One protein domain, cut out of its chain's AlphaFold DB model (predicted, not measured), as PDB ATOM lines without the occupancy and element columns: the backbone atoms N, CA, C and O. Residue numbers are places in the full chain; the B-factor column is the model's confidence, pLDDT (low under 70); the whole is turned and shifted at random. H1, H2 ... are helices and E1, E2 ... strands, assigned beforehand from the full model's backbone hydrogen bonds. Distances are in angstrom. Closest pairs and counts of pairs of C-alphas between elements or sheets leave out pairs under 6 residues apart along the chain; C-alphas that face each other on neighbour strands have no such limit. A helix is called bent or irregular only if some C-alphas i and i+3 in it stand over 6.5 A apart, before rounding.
ATOM      1  N   ALA A  83     -11.699  16.106 -35.180       97.00
ATOM      2  CA  ALA A  83     -12.158  17.153 -34.280       97.00
ATOM      3  C   ALA A  83     -13.152  16.618 -33.237       97.00
ATOM      4  O   ALA A  83     -14.020  15.812 -33.567       97.00
ATOM      5  N   TYR A  84     -13.075  17.127 -32.006       97.69
ATOM      6  CA  TYR A  84     -14.059  16.889 -30.946       97.69
ATOM      7  C   TYR A  84     -14.686  18.211 -30.494       97.69
ATOM      8  O   TYR A  84     -13.980  19.168 -30.167       97.69
ATOM      9  N   ALA A  85     -16.016  18.257 -30.450       97.88
ATOM     10  CA  ALA A  85     -16.771  19.384 -29.922       97.88
ATOM     11  C   ALA A  85     -17.249  19.074 -28.501       97.88
ATOM     12  O   ALA A  85     -17.846  18.028 -28.243       97.88
ATOM     13  N   PHE A  86     -16.995  20.000 -27.583       98.38
ATOM     14  CA  PHE A  86     -17.621  20.005 -26.269       98.38
ATOM     15  C   PHE A  86     -19.037  20.563 -26.395       98.38
ATOM     16  O   PHE A  86     -19.243  21.528 -27.128       98.38
ATOM     17  N   SER A  87     -19.989  20.009 -25.639       97.31
ATOM     18  CA  SER A  87     -21.336  20.584 -25.574       97.31
ATOM     19  C   SER A  87     -21.291  22.036 -25.094       97.31
ATOM     20  O   SER A  87     -20.523  22.380 -24.191       97.31
ATOM     21  N   THR A  88     -22.166  22.863 -25.653       97.81
ATOM     22  CA  THR A  88     -22.483  24.244 -25.254       97.81
ATOM     23  C   THR A  88     -22.522  24.495 -23.738       97.81
ATOM     24  O   THR A  88     -22.059  25.536 -23.265       97.81
ATOM     25  N   PHE A  89     -23.004  23.536 -22.943       96.94
ATOM     26  CA  PHE A  89     -23.081  23.645 -21.480       96.94
ATOM     27  C   PHE A  89     -21.738  23.450 -20.750       96.94
ATOM     28  O   PHE A  89     -21.638  23.731 -19.554       96.94
ATOM     29  N   PHE A  90     -20.691  22.972 -21.425       98.25
ATOM     30  CA  PHE A  90     -19.406  22.648 -20.797       98.25
ATOM     31  C   PHE A  90     -18.731  23.878 -20.181       98.25
ATOM     32  O   PHE A  90     -18.295  23.838 -19.027       98.25
ATOM     33  N   TYR A  91     -18.652  24.986 -20.925       97.50
ATOM     34  CA  TYR A  91     -17.919  26.172 -20.476       97.50
ATOM     35  C   TYR A  91     -18.586  26.853 -19.272       97.50
ATOM     36  O   TYR A  91     -17.902  27.236 -18.316       97.50
ATOM     37  N   SER A  92     -19.917  26.962 -19.270       95.81
ATOM     38  CA  SER A  92     -20.664  27.528 -18.141       95.81
ATOM     39  C   SER A  92     -20.532  26.653 -16.889       95.81
ATOM     40  O   SER A  92     -20.289  27.172 -15.799       95.81
ATOM     41  N   GLN A  93     -20.563  25.324 -17.032       97.19
ATOM     42  CA  GLN A  93     -20.374  24.388 -15.917       97.19
ATOM     43  C   GLN A  93     -18.938  24.383 -15.364       97.19
ATOM     44  O   GLN A  93     -18.759  24.313 -14.142       97.19
ATOM     45  N   LEU A  94     -17.927  24.539 -16.230       97.31
ATOM     46  CA  LEU A  94     -16.516  24.717 -15.857       97.31
ATOM     47  C   LEU A  94     -16.261  26.045 -15.116       97.31
ATOM     48  O   LEU A  94     -15.371  26.115 -14.268       97.31
ATOM     49  N   THR A  95     -17.028  27.100 -15.412       95.06
ATOM     50  CA  THR A  95     -16.771  28.459 -14.894       95.06
ATOM     51  C   THR A  95     -17.750  28.958 -13.828       95.06
ATOM     52  O   THR A  95     -17.491  30.001 -13.231       95.06
ATOM     53  N   GLN A  96     -18.813  28.210 -13.496       88.88
ATOM     54  CA  GLN A  96     -19.896  28.648 -12.591       88.88
ATOM     55  C   GLN A  96     -19.456  29.086 -11.173       88.88
ATOM     56  O   GLN A  96     -20.215  29.760 -10.480       88.88
ATOM     57  N   LYS A  97     -18.276  28.658 -10.694       89.50
ATOM     58  CA  LYS A  97     -17.729  29.012  -9.367       89.50
ATOM     59  C   LYS A  97     -16.217  29.269  -9.440       89.50
ATOM     60  O   LYS A  97     -15.786  30.330  -9.871       89.50
ATOM     61  N   SER A  98     -15.404  28.297  -9.028       93.44
ATOM     62  CA  SER A  98     -13.956  28.274  -9.252       93.44
ATOM     63  C   SER A  98     -13.619  27.166 -10.249       93.44
ATOM     64  O   SER A  98     -14.344  26.173 -10.323       93.44
ATOM     65  N   LEU A  99     -12.510  27.305 -10.985       92.62
ATOM     66  CA  LEU A  99     -12.116  26.327 -12.008       92.62
ATOM     67  C   LEU A  99     -11.952  24.908 -11.441       92.62
ATOM     68  O   LEU A  99     -12.346  23.957 -12.103       92.62
ATOM     69  N   GLN A 100     -11.475  24.750 -10.198       91.81
ATOM     70  CA  GLN A 100     -11.403  23.431  -9.556       91.81
ATOM     71  C   GLN A 100     -12.799  22.830  -9.318       91.81
ATOM     72  O   GLN A 100     -13.016  21.670  -9.648       91.81
ATOM     73  N   ILE A 101     -13.762  23.607  -8.800       93.94
ATOM     74  CA  ILE A 101     -15.134  23.118  -8.551       93.94
ATOM     75  C   ILE A 101     -15.860  22.817  -9.870       93.94
ATOM     76  O   ILE A 101     -16.580  21.826  -9.960       93.94
ATOM     77  N   GLY A 102     -15.670  23.654 -10.894       95.62
ATOM     78  CA  GLY A 102     -16.195  23.399 -12.235       95.62
ATOM     79  C   GLY A 102     -15.593  22.141 -12.857       95.62
ATOM     80  O   GLY A 102     -16.318  21.306 -13.390       95.62
ATOM     81  N   TRP A 103     -14.283  21.945 -12.710       95.19
ATOM     82  CA  TRP A 103     -13.574  20.777 -13.224       95.19
ATOM     83  C   TRP A 103     -14.025  19.458 -12.593       95.19
ATOM     84  O   TRP A 103     -14.274  18.518 -13.342       95.19
ATOM     85  N   GLU A 104     -14.251  19.379 -11.274       94.62
ATOM     86  CA  GLU A 104     -14.809  18.151 -10.665       94.62
ATOM     87  C   GLU A 104     -16.174  17.759 -11.265       94.62
ATOM     88  O   GLU A 104     -16.519  16.580 -11.305       94.62
ATOM     89  N   ARG A 105     -16.947  18.735 -11.768       96.06
ATOM     90  CA  ARG A 105     -18.245  18.504 -12.422       96.06
ATOM     91  C   ARG A 105     -18.118  18.087 -13.888       96.06
ATOM     92  O   ARG A 105     -18.951  17.310 -14.351       96.06
ATOM     93  N   VAL A 106     -17.121  18.604 -14.617       97.12
ATOM     94  CA  VAL A 106     -16.970  18.367 -16.069       97.12
ATOM     95  C   VAL A 106     -15.913  17.325 -16.448       97.12
ATOM     96  O   VAL A 106     -15.956  16.818 -17.565       97.12
ATOM     97  N   LYS A 107     -14.998  16.926 -15.552       94.00
ATOM     98  CA  LYS A 107     -13.952  15.928 -15.864       94.00
ATOM     99  C   LYS A 107     -14.520  14.581 -16.326       94.00
ATOM    100  O   LYS A 107     -13.986  13.947 -17.228       94.00
ATOM    101  N   ASN A 108     -15.674  14.199 -15.776       95.06
ATOM    102  CA  ASN A 108     -16.373  12.970 -16.141       95.06
ATOM    103  C   ASN A 108     -17.150  13.058 -17.469       95.06
ATOM    104  O   ASN A 108     -17.662  12.033 -17.917       95.06
ATOM    105  N   TRP A 109     -17.250  14.230 -18.111       96.94
ATOM    106  CA  TRP A 109     -17.918  14.368 -19.416       96.94
ATOM    107  C   TRP A 109     -17.065  13.739 -20.525       96.94
ATOM    108  O   TRP A 109     -17.588  13.087 -21.423       96.94
ATOM    109  N   THR A 110     -15.739  13.843 -20.405       94.75
ATOM    110  CA  THR A 110     -14.759  13.267 -21.338       94.75
ATOM    111  C   THR A 110     -14.273  11.871 -20.931       94.75
ATOM    112  O   THR A 110     -13.366  11.335 -21.554       94.75
ATOM    113  N   LYS A 111     -14.867  11.229 -19.912       93.00
ATOM    114  CA  LYS A 111     -14.378   9.944 -19.356       93.00
ATOM    115  C   LYS A 111     -14.313   8.778 -20.363       93.00
ATOM    116  O   LYS A 111     -13.598   7.814 -20.126       93.00
ATOM    117  N   ASN A 112     -15.089   8.859 -21.447       93.75
ATOM    118  CA  ASN A 112     -15.203   7.834 -22.490       93.75
ATOM    119  C   ASN A 112     -14.472   8.229 -23.798       93.75
ATOM    120  O   ASN A 112     -14.664   7.563 -24.812       93.75
ATOM    121  N   VAL A 113     -13.692   9.321 -23.820       94.06
ATOM    122  CA  VAL A 113     -13.074   9.863 -25.044       94.06
ATOM    123  C   VAL A 113     -11.707  10.498 -24.764       94.06
ATOM    124  O   VAL A 113     -11.588  11.409 -23.946       94.06
ATOM    125  N   ASP A 114     -10.662  10.066 -25.480       95.31
ATOM    126  CA  ASP A 114      -9.361  10.745 -25.429       95.31
ATOM    127  C   ASP A 114      -9.394  12.032 -26.268       95.31
ATOM    128  O   ASP A 114      -9.128  12.044 -27.473       95.31
ATOM    129  N   ILE A 115      -9.693  13.154 -25.614       96.94
ATOM    130  CA  ILE A 115      -9.627  14.493 -26.219       96.94
ATOM    131  C   ILE A 115      -8.208  14.883 -26.677       96.94
ATOM    132  O   ILE A 115      -8.051  15.829 -27.443       96.94
ATOM    133  N   PHE A 116      -7.163  14.166 -26.254       96.19
ATOM    134  CA  PHE A 116      -5.792  14.371 -26.723       96.19
ATOM    135  C   PHE A 116      -5.418  13.460 -27.905       96.19
ATOM    136  O   PHE A 116      -4.321  13.608 -28.441       96.19
ATOM    137  N   ALA A 117      -6.303  12.558 -28.345       95.62
ATOM    138  CA  ALA A 117      -6.164  11.828 -29.610       95.62
ATOM    139  C   ALA A 117      -6.685  12.618 -30.829       95.62
ATOM    140  O   ALA A 117      -6.419  12.228 -31.960       95.62
ATOM    141  N   HIS A 118      -7.404  13.721 -30.598       97.19
ATOM    142  CA  HIS A 118      -7.962  14.590 -31.634       97.19
ATOM    143  C   HIS A 118      -6.983  15.725 -31.984       97.19
ATOM    144  O   HIS A 118      -6.254  16.215 -31.117       97.19
ATOM    145  N   ASP A 119      -6.997  16.189 -33.235       96.06
ATOM    146  CA  ASP A 119      -6.181  17.317 -33.709       96.06
ATOM    147  C   ASP A 119      -6.831  18.681 -33.441       96.06
ATOM    148  O   ASP A 119      -6.130  19.694 -33.366       96.06
ATOM    149  N   LEU A 120      -8.154  18.721 -33.261       97.69
ATOM    150  CA  LEU A 120      -8.922  19.942 -33.027       97.69
ATOM    151  C   LEU A 120      -9.929  19.748 -31.884       97.69
ATOM    152  O   LEU A 120     -10.723  18.812 -31.907       97.69
ATOM    153  N   LEU A 121      -9.941  20.657 -30.908       98.56
ATOM    154  CA  LEU A 121     -11.020  20.754 -29.916       98.56
ATOM    155  C   LEU A 121     -11.807  22.046 -30.109       98.56
ATOM    156  O   LEU A 121     -11.212  23.117 -30.239       98.56
ATOM    157  N   LEU A 122     -13.132  21.939 -30.078       98.56
ATOM    158  CA  LEU A 122     -14.067  23.051 -30.214       98.56
ATOM    159  C   LEU A 122     -14.842  23.237 -28.904       98.56
ATOM    160  O   LEU A 122     -15.491  22.308 -28.427       98.56
ATOM    161  N   PHE A 123     -14.766  24.432 -28.323       98.44
ATOM    162  CA  PHE A 123     -15.420  24.804 -27.066       98.44
ATOM    163  C   PHE A 123     -16.389  25.968 -27.323       98.44
ATOM    164  O   PHE A 123     -15.933  27.114 -27.431       98.44
ATOM    165  N   PRO A 124     -17.703  25.713 -27.450       98.25
ATOM    166  CA  PRO A 124     -18.693  26.762 -27.670       98.25
ATOM    167  C   PRO A 124     -18.850  27.610 -26.412       98.25
ATOM    168  O   PRO A 124     -18.942  27.088 -25.299       98.25
ATOM    169  N   ILE A 125     -18.887  28.926 -26.592       97.44
ATOM    170  CA  ILE A 125     -19.019  29.900 -25.517       97.44
ATOM    171  C   ILE A 125     -20.298  30.698 -25.757       97.44
ATOM    172  O   ILE A 125     -20.409  31.406 -26.757       97.44
ATOM    173  N   ASN A 126     -21.246  30.605 -24.821       94.94
ATOM    174  CA  ASN A 126     -22.363  31.539 -24.757       94.94
ATOM    175  C   ASN A 126     -22.071  32.626 -23.720       94.94
ATOM    176  O   ASN A 126     -21.956  32.326 -22.528       94.94
ATOM    177  N   GLU A 127     -21.963  33.880 -24.149       90.88
ATOM    178  CA  GLU A 127     -21.871  35.012 -23.230       90.88
ATOM    179  C   GLU A 127     -23.281  35.521 -22.894       90.88
ATOM    180  O   GLU A 127     -23.985  36.070 -23.744       90.88
ATOM    181  N   ALA A 128     -23.688  35.324 -21.637       86.44
ATOM    182  CA  ALA A 128     -24.945  35.805 -21.048       86.44
ATOM    183  C   ALA A 128     -26.251  35.439 -21.800       86.44
ATOM    184  O   ALA A 128     -27.251  36.141 -21.657       86.44
ATOM    185  N   ASN A 129     -26.269  34.355 -22.587       86.81
ATOM    186  CA  ASN A 129     -27.371  33.992 -23.498       86.81
ATOM    187  C   ASN A 129     -27.637  35.058 -24.586       86.81
ATOM    188  O   ASN A 129     -28.745  35.170 -25.106       86.81
ATOM    189  N   GLN A 130     -26.618  35.861 -24.919       87.31
ATOM    190  CA  GLN A 130     -26.683  36.976 -25.874       87.31
ATOM    191  C   GLN A 130     -25.649  36.891 -27.001       87.31
ATOM    192  O   GLN A 130     -25.745  37.662 -27.959       87.31
ATOM    193  N   HIS A 131     -24.653  36.008 -26.899       90.44
ATOM    194  CA  HIS A 131     -23.619  35.869 -27.922       90.44
ATOM    195  C   HIS A 131     -23.055  34.459 -28.000       90.44
ATOM    196  O   HIS A 131     -22.589  33.948 -26.986       90.44
ATOM    197  N   TRP A 132     -23.007  33.892 -29.205       94.94
ATOM    198  CA  TRP A 132     -22.251  32.675 -29.484       94.94
ATOM    199  C   TRP A 132     -20.918  33.017 -30.133       94.94
ATOM    200  O   TRP A 132     -20.864  33.679 -31.169       94.94
ATOM    201  N   TRP A 133     -19.847  32.506 -29.544       95.69
ATOM    202  CA  TRP A 133     -18.512  32.514 -30.125       95.69
ATOM    203  C   TRP A 133     -17.777  31.227 -29.726       95.69
ATOM    204  O   TRP A 133     -18.256  30.459 -28.888       95.69
ATOM    205  N   LEU A 134     -16.652  30.927 -30.370       97.00
ATOM    206  CA  LEU A 134     -16.048  29.595 -30.337       97.00
ATOM    207  C   LEU A 134     -14.559  29.667 -29.998       97.00
ATOM    208  O   LEU A 134     -13.796  30.384 -30.647       97.00
ATOM    209  N   ILE A 135     -14.118  28.882 -29.015       97.88
ATOM    210  CA  ILE A 135     -12.691  28.607 -28.818       97.88
ATOM    211  C   ILE A 135     -12.319  27.355 -29.611       97.88
ATOM    212  O   ILE A 135     -12.891  26.286 -29.400       97.88
ATOM    213  N   ALA A 136     -11.318  27.483 -30.477       97.88
ATOM    214  CA  ALA A 136     -10.707  26.379 -31.207       97.88
ATOM    215  C   ALA A 136      -9.293  26.115 -30.667       97.88
ATOM    216  O   ALA A 136      -8.481  27.037 -30.570       97.88
ATOM    217  N   VAL A 137      -8.978  24.867 -30.323       97.94
ATOM    218  CA  VAL A 137      -7.643  24.435 -29.877       97.94
ATOM    219  C   VAL A 137      -7.061  23.459 -30.887       97.94
ATOM    220  O   VAL A 137      -7.598  22.372 -31.075       97.94
ATOM    221  N   ILE A 138      -5.939  23.834 -31.498       96.06
ATOM    222  CA  ILE A 138      -5.250  23.054 -32.529       96.06
ATOM    223  C   ILE A 138      -4.076  22.301 -31.892       96.06
ATOM    224  O   ILE A 138      -3.232  22.895 -31.212       96.06
ATOM    225  N   ARG A 139      -4.015  20.991 -32.150       95.44
ATOM    226  CA  ARG A 139      -3.069  20.012 -31.587       95.44
ATOM    227  C   ARG A 139      -3.072  20.055 -30.046       95.44
ATOM    228  O   ARG A 139      -2.050  20.368 -29.422       95.44
ATOM    229  N   PRO A 140      -4.217  19.728 -29.405       96.19
ATOM    230  CA  PRO A 140      -4.439  19.858 -27.960       96.19
ATOM    231  C   PRO A 140      -3.417  19.098 -27.111       96.19
ATOM    232  O   PRO A 140      -3.029  19.583 -26.049       96.19
ATOM    233  N   LYS A 141      -2.919  17.947 -27.582       94.94
ATOM    234  CA  LYS A 141      -1.873  17.161 -26.903       94.94
ATOM    235  C   LYS A 141      -0.547  17.916 -26.791       94.94
ATOM    236  O   LYS A 141       0.107  17.840 -25.755       94.94
ATOM    237  N   ALA A 142      -0.160  18.667 -27.824       93.56
ATOM    238  CA  ALA A 142       1.036  19.510 -27.787       93.56
ATOM    239  C   ALA A 142       0.828  20.721 -26.864       93.56
ATOM    240  O   ALA A 142       1.697  21.034 -26.054       93.56
ATOM    241  N   LEU A 143      -0.354  21.351 -26.921       93.12
ATOM    242  CA  LEU A 143      -0.695  22.458 -26.026       93.12
ATOM    243  C   LEU A 143      -0.667  22.031 -24.546       93.12
ATOM    244  O   LEU A 143      -0.024  22.691 -23.733       93.12
ATOM    245  N   ALA A 144      -1.315  20.917 -24.198       93.94
ATOM    246  CA  ALA A 144      -1.340  20.398 -22.832       93.94
ATOM    247  C   ALA A 144       0.072  20.082 -22.315       93.94
ATOM    248  O   ALA A 144       0.457  20.571 -21.255       93.94
ATOM    249  N   ARG A 145       0.894  19.378 -23.109       92.44
ATOM    250  CA  ARG A 145       2.306  19.120 -22.775       92.44
ATOM    251  C   ARG A 145       3.071  20.401 -22.447       92.44
ATOM    252  O   ARG A 145       3.719  20.445 -21.406       92.44
ATOM    253  N   ALA A 146       2.943  21.443 -23.268       90.12
ATOM    254  CA  ALA A 146       3.596  22.728 -23.024       90.12
ATOM    255  C   ALA A 146       3.097  23.423 -21.737       90.12
ATOM    256  O   ALA A 146       3.902  23.972 -20.986       90.12
ATOM    257  N   ILE A 147       1.795  23.355 -21.430       89.94
ATOM    258  CA  ILE A 147       1.216  23.879 -20.174       89.94
ATOM    259  C   ILE A 147       1.775  23.134 -18.948       89.94
ATOM    260  O   ILE A 147       2.029  23.749 -17.910       89.94
ATOM    261  N   ASN A 148       2.003  21.825 -19.082       88.50
ATOM    262  CA  ASN A 148       2.621  20.959 -18.078       88.50
ATOM    263  C   ASN A 148       4.168  20.959 -18.123       88.50
ATOM    264  O   ASN A 148       4.788  20.133 -17.463       88.50
ATOM    265  N   GLY A 149       4.810  21.858 -18.882       86.62
ATOM    266  CA  GLY A 149       6.276  21.987 -18.934       86.62
ATOM    267  C   GLY A 149       7.021  20.835 -19.626       86.62
ATOM    268  O   GLY A 149       8.246  20.763 -19.545       86.62
ATOM    269  N   LEU A 150       6.308  19.938 -20.311       86.31
ATOM    270  CA  LEU A 150       6.879  18.806 -21.038       86.31
ATOM    271  C   LEU A 150       7.366  19.235 -22.435       86.31
ATOM    272  O   LEU A 150       6.730  20.075 -23.075       86.31
ATOM    273  N   PRO A 151       8.443  18.627 -22.971       83.50
ATOM    274  CA  PRO A 151       8.968  18.987 -24.285       83.50
ATOM    275  C   PRO A 151       7.966  18.689 -25.410       83.50
ATOM    276  O   PRO A 151       7.330  17.624 -25.442       83.50
ATOM    277  N   ASN A 152       7.864  19.615 -26.363       77.12
ATOM    278  CA  ASN A 152       7.098  19.429 -27.593       77.12
ATOM    279  C   ASN A 152       7.807  18.423 -28.509       77.12
ATOM    280  O   ASN A 152       9.000  18.546 -28.777       77.12
ATOM    281  N   LEU A 153       7.061  17.434 -29.003       75.62
ATOM    282  CA  LEU A 153       7.549  16.389 -29.912       75.62
ATOM    283  C   LEU A 153       7.134  16.716 -31.357       75.62
ATOM    284  O   LEU A 153       6.485  15.917 -32.025       75.62
ATOM    285  N   GLY A 154       7.422  17.945 -31.792       85.19
ATOM    286  CA  GLY A 154       6.929  18.527 -33.043       85.19
ATOM    287  C   GLY A 154       6.471  19.978 -32.861       85.19
ATOM    288  O   GLY A 154       6.926  20.671 -31.951       85.19
ATOM    289  N   ALA A 155       5.565  20.441 -33.725       87.31
ATOM    290  CA  ALA A 155       5.077  21.823 -33.732       87.31
ATOM    291  C   ALA A 155       4.282  22.215 -32.461       87.31
ATOM    292  O   ALA A 155       3.559  21.399 -31.887       87.31
ATOM    293  N   GLU A 156       4.346  23.496 -32.062       89.25
ATOM    294  CA  GLU A 156       3.605  24.048 -30.910       89.25
ATOM    295  C   GLU A 156       2.080  23.969 -31.131       89.25
ATOM    296  O   GLU A 156       1.596  24.312 -32.214       89.25
ATOM    297  N   GLY A 157       1.313  23.506 -30.137       90.31
ATOM    298  CA  GLY A 157      -0.156  23.599 -30.146       90.31
ATOM    299  C   GLY A 157      -0.630  25.025 -29.833       90.31
ATOM    300  O   GLY A 157       0.064  25.763 -29.132       90.31
ATOM    301  N   CYS A 158      -1.793  25.431 -30.342       90.50
ATOM    302  CA  CYS A 158      -2.290  26.807 -30.205       90.50
ATOM    303  C   CYS A 158      -3.806  26.882 -29.956       90.50
ATOM    304  O   CYS A 158      -4.520  25.886 -30.050       90.50
ATOM    305  N   LEU A 159      -4.282  28.078 -29.598       94.44
ATOM    306  CA  LEU A 159      -5.684  28.375 -29.302       94.44
ATOM    307  C   LEU A 159      -6.103  29.633 -30.071       94.44
ATOM    308  O   LEU A 159      -5.374  30.628 -30.060       94.44
ATOM    309  N   ALA A 160      -7.270  29.588 -30.710       93.50
ATOM    310  CA  ALA A 160      -7.910  30.709 -31.387       93.50
ATOM    311  C   ALA A 160      -9.290  31.008 -30.784       93.50
ATOM    312  O   ALA A 160      -9.992  30.099 -30.342       93.50
ATOM    313  N   ALA A 161      -9.670  32.286 -30.795       93.69
ATOM    314  CA  ALA A 161     -11.039  32.731 -30.571       93.69
ATOM    315  C   ALA A 161     -11.648  33.088 -31.933       93.69
ATOM    316  O   ALA A 161     -11.105  33.931 -32.649       93.69
ATOM    317  N   LEU A 162     -12.741  32.419 -32.289       92.69
ATOM    318  CA  LEU A 162     -13.516  32.647 -33.503       92.69
ATOM    319  C   LEU A 162     -14.824  33.319 -33.083       92.69
ATOM    320  O   LEU A 162     -15.575  32.775 -32.274       92.69
ATOM    321  N   ASP A 163     -15.055  34.530 -33.574       90.88
ATOM    322  CA  ASP A 163     -16.068  35.438 -33.043       90.88
ATOM    323  C   ASP A 163     -16.649  36.272 -34.189       90.88
ATOM    324  O   ASP A 163     -15.898  36.885 -34.948       90.88
ATOM    325  N   SER A 164     -17.973  36.268 -34.337       86.25
ATOM    326  CA  SER A 164     -18.679  36.984 -35.405       86.25
ATOM    327  C   SER A 164     -18.899  38.471 -35.107       86.25
ATOM    328  O   SER A 164     -19.345  39.205 -35.987       86.25
ATOM    329  N   ARG A 165     -18.591  38.956 -33.892       81.31
ATOM    330  CA  ARG A 165     -18.754  40.377 -33.548       81.31
ATOM    331  C   ARG A 165     -17.637  41.238 -34.132       81.31
ATOM    332  O   ARG A 165     -16.632  41.517 -33.475       81.31
ATOM    333  N   SER A 166     -17.898  41.782 -35.317       69.50
ATOM    334  CA  SER A 166     -17.254  42.993 -35.834       69.50
ATOM    335  C   SER A 166     -17.633  44.214 -34.981       69.50
ATOM    336  O   SER A 166     -18.434  45.061 -35.367       69.50
ATOM    337  N   CYS A 167     -17.082  44.297 -33.774       68.50
ATOM    338  CA  CYS A 167     -17.172  45.498 -32.957       68.50
ATOM    339  C   CYS A 167     -16.236  46.575 -33.526       68.50
ATOM    340  O   CYS A 167     -15.086  46.276 -33.854       68.50
ATOM    341  N   GLU A 168     -16.679  47.835 -33.573       75.00
ATOM    342  CA  GLU A 168     -15.839  48.989 -33.927       75.00
ATOM    343  C   GLU A 168     -15.352  49.775 -32.697       75.00
ATOM    344  O   GLU A 168     -14.200  50.227 -32.658       75.00
ATOM    345  N   ILE A 169     -16.194  49.866 -31.664       82.56
ATOM    346  CA  ILE A 169     -15.996  50.674 -30.455       82.56
ATOM    347  C   ILE A 169     -14.802  50.161 -29.634       82.56
ATOM    348  O   ILE A 169     -14.697  48.986 -29.283       82.56
ATOM    349  N   ILE A 170     -13.877  51.059 -29.282       80.88
ATOM    350  CA  ILE A 170     -12.608  50.706 -28.614       80.88
ATOM    351  C   ILE A 170     -12.828  50.021 -27.253       80.88
ATOM    352  O   ILE A 170     -12.039  49.154 -26.865       80.88
ATOM    353  N   GLU A 171     -13.873  50.398 -26.520       84.75
ATOM    354  CA  GLU A 171     -14.157  49.895 -25.171       84.75
ATOM    355  C   GLU A 171     -14.806  48.514 -25.186       84.75
ATOM    356  O   GLU A 171     -14.318  47.601 -24.522       84.75
ATOM    357  N   GLU A 172     -15.799  48.307 -26.044       84.38
ATOM    358  CA  GLU A 172     -16.344  46.982 -26.339       84.38
ATOM    359  C   GLU A 172     -15.262  46.038 -26.886       84.38
ATOM    360  O   GLU A 172     -15.124  44.922 -26.386       84.38
ATOM    361  N   LYS A 173     -14.385  46.494 -27.799       84.50
ATOM    362  CA  LYS A 173     -13.193  45.730 -28.219       84.50
ATOM    363  C   LYS A 173     -12.310  45.343 -27.024       84.50
ATOM    364  O   LYS A 173     -11.707  44.268 -27.031       84.50
ATOM    365  N   LYS A 174     -12.135  46.200 -26.006       87.81
ATOM    366  CA  LYS A 174     -11.379  45.853 -24.777       87.81
ATOM    367  C   LYS A 174     -12.128  44.799 -23.948       87.81
ATOM    368  O   LYS A 174     -11.489  43.844 -23.508       87.81
ATOM    369  N   LEU A 175     -13.442  44.947 -23.772       88.12
ATOM    370  CA  LEU A 175     -14.290  43.996 -23.045       88.12
ATOM    371  C   LEU A 175     -14.285  42.615 -23.713       88.12
ATOM    372  O   LEU A 175     -13.977  41.628 -23.049       88.12
ATOM    373  N   LEU A 176     -14.515  42.553 -25.026       87.06
ATOM    374  CA  LEU A 176     -14.531  41.317 -25.810       87.06
ATOM    375  C   LEU A 176     -13.205  40.557 -25.675       87.06
ATOM    376  O   LEU A 176     -13.193  39.395 -25.277       87.06
ATOM    377  N   ARG A 177     -12.066  41.242 -25.854       87.44
ATOM    378  CA  ARG A 177     -10.729  40.650 -25.645       87.44
ATOM    379  C   ARG A 177     -10.478  40.225 -24.192       87.44
ATOM    380  O   ARG A 177      -9.677  39.322 -23.958       87.44
ATOM    381  N   SER A 178     -11.132  40.844 -23.208       90.50
ATOM    382  CA  SER A 178     -11.065  40.425 -21.800       90.50
ATOM    383  C   SER A 178     -11.821  39.110 -21.568       90.50
ATOM    384  O   SER A 178     -11.265  38.173 -20.991       90.50
ATOM    385  N   LEU A 179     -13.046  39.003 -22.094       92.00
ATOM    386  CA  LEU A 179     -13.868  37.789 -22.052       92.00
ATOM    387  C   LEU A 179     -13.188  36.632 -22.800       92.00
ATOM    388  O   LEU A 179     -13.016  35.550 -22.236       92.00
ATOM    389  N   GLN A 180     -12.681  36.895 -24.008       92.44
ATOM    390  CA  GLN A 180     -11.951  35.920 -24.818       92.44
ATOM    391  C   GLN A 180     -10.709  35.376 -24.092       92.44
ATOM    392  O   GLN A 180     -10.513  34.162 -24.027       92.44
ATOM    393  N   ARG A 181      -9.906  36.244 -23.455       91.50
ATOM    394  CA  ARG A 181      -8.762  35.820 -22.621       91.50
ATOM    395  C   ARG A 181      -9.187  35.034 -21.382       91.50
ATOM    396  O   ARG A 181      -8.520  34.061 -21.042       91.50
ATOM    397  N   LYS A 182     -10.271  35.431 -20.703       93.62
ATOM    398  CA  LYS A 182     -10.805  34.731 -19.519       93.62
ATOM    399  C   LYS A 182     -11.227  33.302 -19.873       93.62
ATOM    400  O   LYS A 182     -10.845  32.364 -19.172       93.62
ATOM    401  N   ALA A 183     -11.952  33.134 -20.976       95.56
ATOM    402  CA  ALA A 183     -12.387  31.829 -21.457       95.56
ATOM    403  C   ALA A 183     -11.208  30.976 -21.962       95.56
ATOM    404  O   ALA A 183     -11.079  29.817 -21.568       95.56
ATOM    405  N   ALA A 184     -10.282  31.563 -22.731       95.62
ATOM    406  CA  ALA A 184      -9.055  30.888 -23.159       95.62
ATOM    407  C   ALA A 184      -8.209  30.415 -21.965       95.62
ATOM    408  O   ALA A 184      -7.698  29.297 -21.984       95.62
ATOM    409  N   ALA A 185      -8.108  31.211 -20.894       94.12
ATOM    410  CA  ALA A 185      -7.408  30.822 -19.672       94.12
ATOM    411  C   ALA A 185      -8.100  29.653 -18.944       94.12
ATOM    412  O   ALA A 185      -7.411  28.775 -18.426       94.12
ATOM    413  N   ALA A 186      -9.437  29.604 -18.938       96.44
ATOM    414  CA  ALA A 186     -10.196  28.483 -18.381       96.44
ATOM    415  C   ALA A 186     -10.004  27.187 -19.192       96.44
ATOM    416  O   ALA A 186      -9.773  26.134 -18.599       96.44
ATOM    417  N   VAL A 187     -10.024  27.264 -20.529       97.19
ATOM    418  CA  VAL A 187      -9.758  26.124 -21.428       97.19
ATOM    419  C   VAL A 187      -8.318  25.619 -21.273       97.19
ATOM    420  O   VAL A 187      -8.102  24.427 -21.072       97.19
ATOM    421  N   VAL A 188      -7.331  26.521 -21.273       95.44
ATOM    422  CA  VAL A 188      -5.912  26.208 -21.015       95.44
ATOM    423  C   VAL A 188      -5.728  25.523 -19.656       95.44
ATOM    424  O   VAL A 188      -5.050  24.499 -19.566       95.44
ATOM    425  N   TRP A 189      -6.366  26.040 -18.604       95.38
ATOM    426  CA  TRP A 189      -6.320  25.434 -17.273       95.38
ATOM    427  C   TRP A 189      -6.958  24.035 -17.264       95.38
ATOM    428  O   TRP A 189      -6.360  23.104 -16.726       95.38
ATOM    429  N   TYR A 190      -8.122  23.862 -17.904       97.19
ATOM    430  CA  TYR A 190      -8.801  22.566 -18.020       97.19
ATOM    431  C   TYR A 190      -7.922  21.532 -18.733       97.19
ATOM    432  O   TYR A 190      -7.750  20.429 -18.216       97.19
ATOM    433  N   LEU A 191      -7.311  21.883 -19.869       96.12
ATOM    434  CA  LEU A 191      -6.460  20.962 -20.628       96.12
ATOM    435  C   LEU A 191      -5.231  20.523 -19.821       96.12
ATOM    436  O   LEU A 191      -4.984  19.324 -19.707       96.12
ATOM    437  N   GLY A 192      -4.505  21.462 -19.200       93.25
ATOM    438  CA  GLY A 192      -3.333  21.136 -18.376       93.25
ATOM    439  C   GLY A 192      -3.665  20.354 -17.097       93.25
ATOM    440  O   GLY A 192      -2.854  19.550 -16.630       93.25
ATOM    441  N   LYS A 193      -4.864  20.549 -16.531       93.69
ATOM    442  CA  LYS A 193      -5.354  19.799 -15.365       93.69
ATOM    443  C   LYS A 193      -5.788  18.377 -15.738       93.69
ATOM    444  O   LYS A 193      -5.398  17.433 -15.055       93.69
ATOM    445  N   THR A 194      -6.554  18.218 -16.816       94.25
ATOM    446  CA  THR A 194      -7.054  16.918 -17.294       94.25
ATOM    447  C   THR A 194      -5.921  16.055 -17.860       94.25
ATOM    448  O   THR A 194      -5.866  14.862 -17.578       94.25
ATOM    449  N   TYR A 195      -4.947  16.650 -18.563       93.69
ATOM    450  CA  TYR A 195      -3.740  15.940 -19.004       93.69
ATOM    451  C   TYR A 195      -2.907  15.431 -17.815       93.69
ATOM    452  O   TYR A 195      -2.440  14.294 -17.840       93.69
ATOM    453  N   ALA A 196      -2.769  16.228 -16.747       91.19
ATOM    454  CA  ALA A 196      -2.067  15.816 -15.530       91.19
ATOM    455  C   ALA A 196      -2.798  14.720 -14.729       91.19
ATOM    456  O   ALA A 196      -2.137  13.875 -14.135       91.19
ATOM    457  N   GLU A 197      -4.138  14.685 -14.709       90.00
ATOM    458  CA  GLU A 197      -4.869  13.554 -14.104       90.00
ATOM    459  C   GLU A 197      -4.647  12.268 -14.923       90.00
ATOM    460  O   GLU A 197      -4.306  11.233 -14.355       90.00
ATOM    461  N   ALA A 198      -4.730  12.350 -16.257       88.19
ATOM    462  CA  ALA A 198      -4.575  11.201 -17.154       88.19
ATOM    463  C   ALA A 198      -3.143  10.624 -17.235       88.19
ATOM    464  O   ALA A 198      -2.985   9.438 -17.512       88.19
ATOM    465  N   ASN A 199      -2.103  11.434 -17.004       84.19
ATOM    466  CA  ASN A 199      -0.692  11.012 -17.088       84.19
ATOM    467  C   ASN A 199      -0.019  10.858 -15.702       84.19
ATOM    468  O   ASN A 199       1.183  10.605 -15.621       84.19
ATOM    469  N   GLY A 200      -0.785  10.987 -14.613       66.62
ATOM    470  CA  GLY A 200      -0.296  10.880 -13.237       66.62
ATOM    471  C   GLY A 200       0.489  12.107 -12.735       66.62
ATOM    472  O   GLY A 200       0.735  13.055 -13.481       66.62
ATOM    473  N   PRO A 201       0.907  12.119 -11.450       52.97
ATOM    474  CA  PRO A 201       1.527  13.274 -10.784       52.97
ATOM    475  C   PRO A 201       3.001  13.526 -11.190       52.97
ATOM    476  O   PRO A 201       3.873  13.760 -10.350       52.97
ATOM    477  N   GLY A 202       3.292  13.495 -12.491       49.91
ATOM    478  CA  GLY A 202       4.598  13.775 -13.076       49.91
ATOM    479  C   GLY A 202       4.869  15.271 -13.264       49.91
ATOM    480  O   GLY A 202       4.494  15.845 -14.276       49.91
ATOM    481  N   GLN A 203       5.618  15.851 -12.322       47.97
ATOM    482  CA  GLN A 203       6.423  17.081 -12.467       47.97
ATOM    483  C   GLN A 203       5.714  18.457 -12.632       47.97
ATOM    484  O   GLN A 203       5.481  18.957 -13.722       47.97
ATOM    485  N   GLN A 204       5.649  19.163 -11.494       53.03
ATOM    486  CA  GLN A 204       5.935  20.606 -11.324       53.03
ATOM    487  C   GLN A 204       4.991  21.692 -11.911       53.03
ATOM    488  O   GLN A 204       3.933  21.448 -12.480       53.03
ATOM    489  N   LYS A 205       5.324  22.950 -11.563       48.59
ATOM    490  CA  LYS A 205       4.502  24.163 -11.695       48.59
ATOM    491  C   LYS A 205       4.201  24.526 -13.151       48.59
ATOM    492  O   LYS A 205       5.116  24.728 -13.940       48.59
ATOM    493  N   VAL A 206       2.920  24.799 -13.408       53.12
ATOM    494  CA  VAL A 206       2.403  25.504 -14.592       53.12
ATOM    495  C   VAL A 206       3.237  26.753 -14.909       53.12
ATOM    496  O   VAL A 206       3.326  27.668 -14.079       53.12
ATOM    497  N   ASP A 207       3.798  26.831 -16.120       60.72
ATOM    498  CA  ASP A 207       4.545  28.014 -16.550       60.72
ATOM    499  C   ASP A 207       3.609  29.176 -16.923       60.72
ATOM    500  O   ASP A 207       2.948  29.205 -17.966       60.72
ATOM    501  N   LYS A 208       3.619  30.202 -16.069       56.72
ATOM    502  CA  LYS A 208       2.873  31.444 -16.283       56.72
ATOM    503  C   LYS A 208       3.349  32.220 -17.519       56.72
ATOM    504  O   LYS A 208       2.531  32.933 -18.104       56.72
ATOM    505  N   LYS A 209       4.621  32.110 -17.938       56.22
ATOM    506  CA  LYS A 209       5.124  32.795 -19.145       56.22
ATOM    507  C   LYS A 209       4.551  32.169 -20.411       56.22
ATOM    508  O   LYS A 209       4.015  32.906 -21.234       56.22
ATOM    509  N   SER A 210       4.573  30.844 -20.538       58.19
ATOM    510  CA  SER A 210       3.976  30.122 -21.669       58.19
ATOM    511  C   SER A 210       2.467  30.353 -21.768       58.19
ATOM    512  O   SER A 210       1.983  30.680 -22.851       58.19
ATOM    513  N   ILE A 211       1.727  30.324 -20.648       63.53
ATOM    514  CA  ILE A 211       0.303  30.712 -20.650       63.53
ATOM    515  C   ILE A 211       0.123  32.167 -21.112       63.53
ATOM    516  O   ILE A 211      -0.727  32.436 -21.956       63.53
ATOM    517  N   THR A 212       0.939  33.108 -20.626       63.53
ATOM    518  CA  THR A 212       0.850  34.523 -21.039       63.53
ATOM    519  C   THR A 212       1.166  34.710 -22.530       63.53
ATOM    520  O   THR A 212       0.444  35.434 -23.214       63.53
ATOM    521  N   LYS A 213       2.188  34.021 -23.070       64.94
ATOM    522  CA  LYS A 213       2.506  33.987 -24.513       64.94
ATOM    523  C   LYS A 213       1.290  33.505 -25.312       64.94
ATOM    524  O   LYS A 213       0.923  34.143 -26.296       64.94
ATOM    525  N   LEU A 214       0.634  32.433 -24.857       62.91
ATOM    526  CA  LEU A 214      -0.538  31.867 -25.527       62.91
ATOM    527  C   LEU A 214      -1.740  32.825 -25.507       62.91
ATOM    528  O   LEU A 214      -2.307  33.109 -26.556       62.91
ATOM    529  N   LEU A 215      -2.092  33.378 -24.341       63.28
ATOM    530  CA  LEU A 215      -3.222  34.309 -24.184       63.28
ATOM    531  C   LEU A 215      -3.028  35.628 -24.950       63.28
ATOM    532  O   LEU A 215      -4.009  36.254 -25.357       63.28
ATOM    533  N   ASN A 216      -1.779  36.040 -25.177       57.56
ATOM    534  CA  ASN A 216      -1.462  37.165 -26.052       57.56
ATOM    535  C   ASN A 216      -1.620  36.801 -27.540       57.56
ATOM    536  O   ASN A 216      -2.097  37.633 -28.308       57.56
ATOM    537  N   PHE A 217      -1.291  35.568 -27.942       55.75
ATOM    538  CA  PHE A 217      -1.457  35.096 -29.322       55.75
ATOM    539  C   PHE A 217      -2.932  35.038 -29.754       55.75
ATOM    540  O   PHE A 217      -3.243  35.462 -30.866       55.75
ATOM    541  N   VAL A 218      -3.846  34.633 -28.858       55.59
ATOM    542  CA  VAL A 218      -5.310  34.645 -29.099       55.59
ATOM    543  C   VAL A 218      -5.787  36.006 -29.620       55.59
ATOM    544  O   VAL A 218      -6.607  36.064 -30.529       55.59
ATOM    545  N   GLY A 219      -5.236  37.105 -29.091       47.06
ATOM    546  CA  GLY A 219      -5.613  38.469 -29.475       47.06
ATOM    547  C   GLY A 219      -5.111  38.943 -30.845       47.06
ATOM    548  O   GLY A 219      -5.521  40.021 -31.267       47.06
ATOM    549  N   ASN A 220      -4.247  38.177 -31.524       44.03
ATOM    550  CA  ASN A 220      -3.681  38.529 -32.834       44.03
ATOM    551  C   ASN A 220      -4.283  37.732 -34.006       44.03
ATOM    552  O   ASN A 220      -4.161  38.167 -35.150       44.03
ATOM    553  N   ILE A 221      -4.920  36.579 -33.763       43.62
ATOM    554  CA  ILE A 221      -5.437  35.723 -34.850       43.62
ATOM    555  C   ILE A 221      -6.594  36.406 -35.594       43.62
ATOM    556  O   ILE A 221      -6.655  36.325 -36.818       43.62
ATOM    557  N   SER A 222      -7.448  37.157 -34.888       42.22
ATOM    558  CA  SER A 222      -8.585  37.881 -35.480       42.22
ATOM    559  C   SER A 222      -8.190  38.950 -36.512       42.22
ATOM    560  O   SER A 222      -9.032  39.336 -37.309       42.22
ATOM    561  N   GLY A 223      -6.937  39.428 -36.518       32.91
ATOM    562  CA  GLY A 223      -6.441  40.320 -37.576       32.91
ATOM    563  C   GLY A 223      -5.995  39.561 -38.831       32.91
ATOM    564  O   GLY A 223      -6.313  39.952 -39.949       32.91
ATOM    565  N   LYS A 224      -5.313  38.424 -38.653       33.06
ATOM    566  CA  LYS A 224      -4.626  37.714 -39.746       33.06
ATOM    567  C   LYS A 224      -5.523  36.920 -40.695       33.06
ATOM    568  O   LYS A 224      -5.040  36.478 -41.729       33.06
ATOM    569  N   PHE A 225      -6.796  36.723 -40.358       29.69
ATOM    570  CA  PHE A 225      -7.780  36.147 -41.284       29.69
ATOM    571  C   PHE A 225      -8.472  37.196 -42.172       29.69
ATOM    572  O   PHE A 225      -9.062  36.815 -43.182       29.69
ATOM    573  N   ALA A 226      -8.371  38.490 -41.837       34.34
ATOM    574  CA  ALA A 226      -8.818  39.575 -42.712       34.34
ATOM    575  C   ALA A 226      -7.795  39.814 -43.838       34.34
ATOM    576  O   ALA A 226      -8.144  39.727 -45.008       34.34
TER     577      ALA A 226
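What this domain is: This is residues 83 to 226 of the 230 residues of the protein "ULP_PROTEASE domain-containing protein" of Perkinsus olseni (UniProt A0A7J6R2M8). Picture a wall of four twisted strands with the long helix H4 laid slantwise over one face, enclosed on one side by the hairpin of H1 and H2 and on the other by H3 and H5. H5 covers the sheet's edge at E4, and H4 makes the longest axis. The printed part has 144 residues, with five named helices and four named strands in the order E1 H1 H2 E2 E3 H3 E4 H4 H5. The sheet runs E1 E2 E3 E4 and is mixed, and the class is mixed, helices and strands. The whole is compact, with a radius of gyration of the C-alphas of 15.0 A, and spans 46 by 31 by 26 A.

Where its parts are: Find C-alpha 83 at (-12.158, 17.153, -34.280), where strand E1, residues 83 to 85, begins. Helices H1, residues 89 to 95, and H2, residues 99 to 109, follow. Strand E2, residues 120 to 127, is 22.2 A long, and E3, residues 131 to 138, is 22.9 A. Next come helix H3, residues 140 to 147, and strand E4, residues 158 to 162. From C-alpha 170 at (-12.608, 50.706, -28.614), helix H4 runs 41.9 A to residue 198. Helix H5, residues 208 to 224, is 25.4 A long and ends at (-4.626, 37.714, -39.746). H2 and H5 are only just irregular: C-alphas 105 and 108 are 6.9 A apart, 219 and 222 6.7 A. H5 also has a kink of 25 degrees near residue 218.

How they stand to each other: Start at the hub, H4, which is on the sheet at a height of 8.6 A, slantwise to E3 at 46 degrees on the local plane. Look there for C-alphas 135 and 184, the closest of E3 and H4, 7.1 A apart. H5, on the same face, touches H4 at a steep tilt of 49 degrees, opposite ways, closest at C-alphas 181 and 215, 6.0 A. H3 touches H4 about perpendicular, at 87 degrees, closest at C-alphas 144 and 192, 4.9 A. H1 and H2 form a helical hairpin, and H2 touches H4, closest at C-alphas 99 and 186, 7.0 A. E1, H1, H2 and E2 make a strand-helix-strand unit, two parallel neighbour strands with helices between, its crossover right-handed; N 84 and O 120 are 2.9 A apart. E2 and E3 form an antiparallel hairpin, with N 123 and O 135 at 2.8 A. E3 and E4 are antiparallel, with N 160 and O 136 at 2.8 A. In H1, H3 and H4 every O i to N i+4 pair is within hydrogen-bond range; in H2 4 of 7 are, in H5 7 of 13.

The domain as a whole: The C-alphas of Ile 169 and Gly 200 are the two farthest apart, 46.1 A. The printed part has no cut, and no link is long. Mean pLDDT of the printed part is 84.6; residues 166 to 167 and 200 to 226 are under 70.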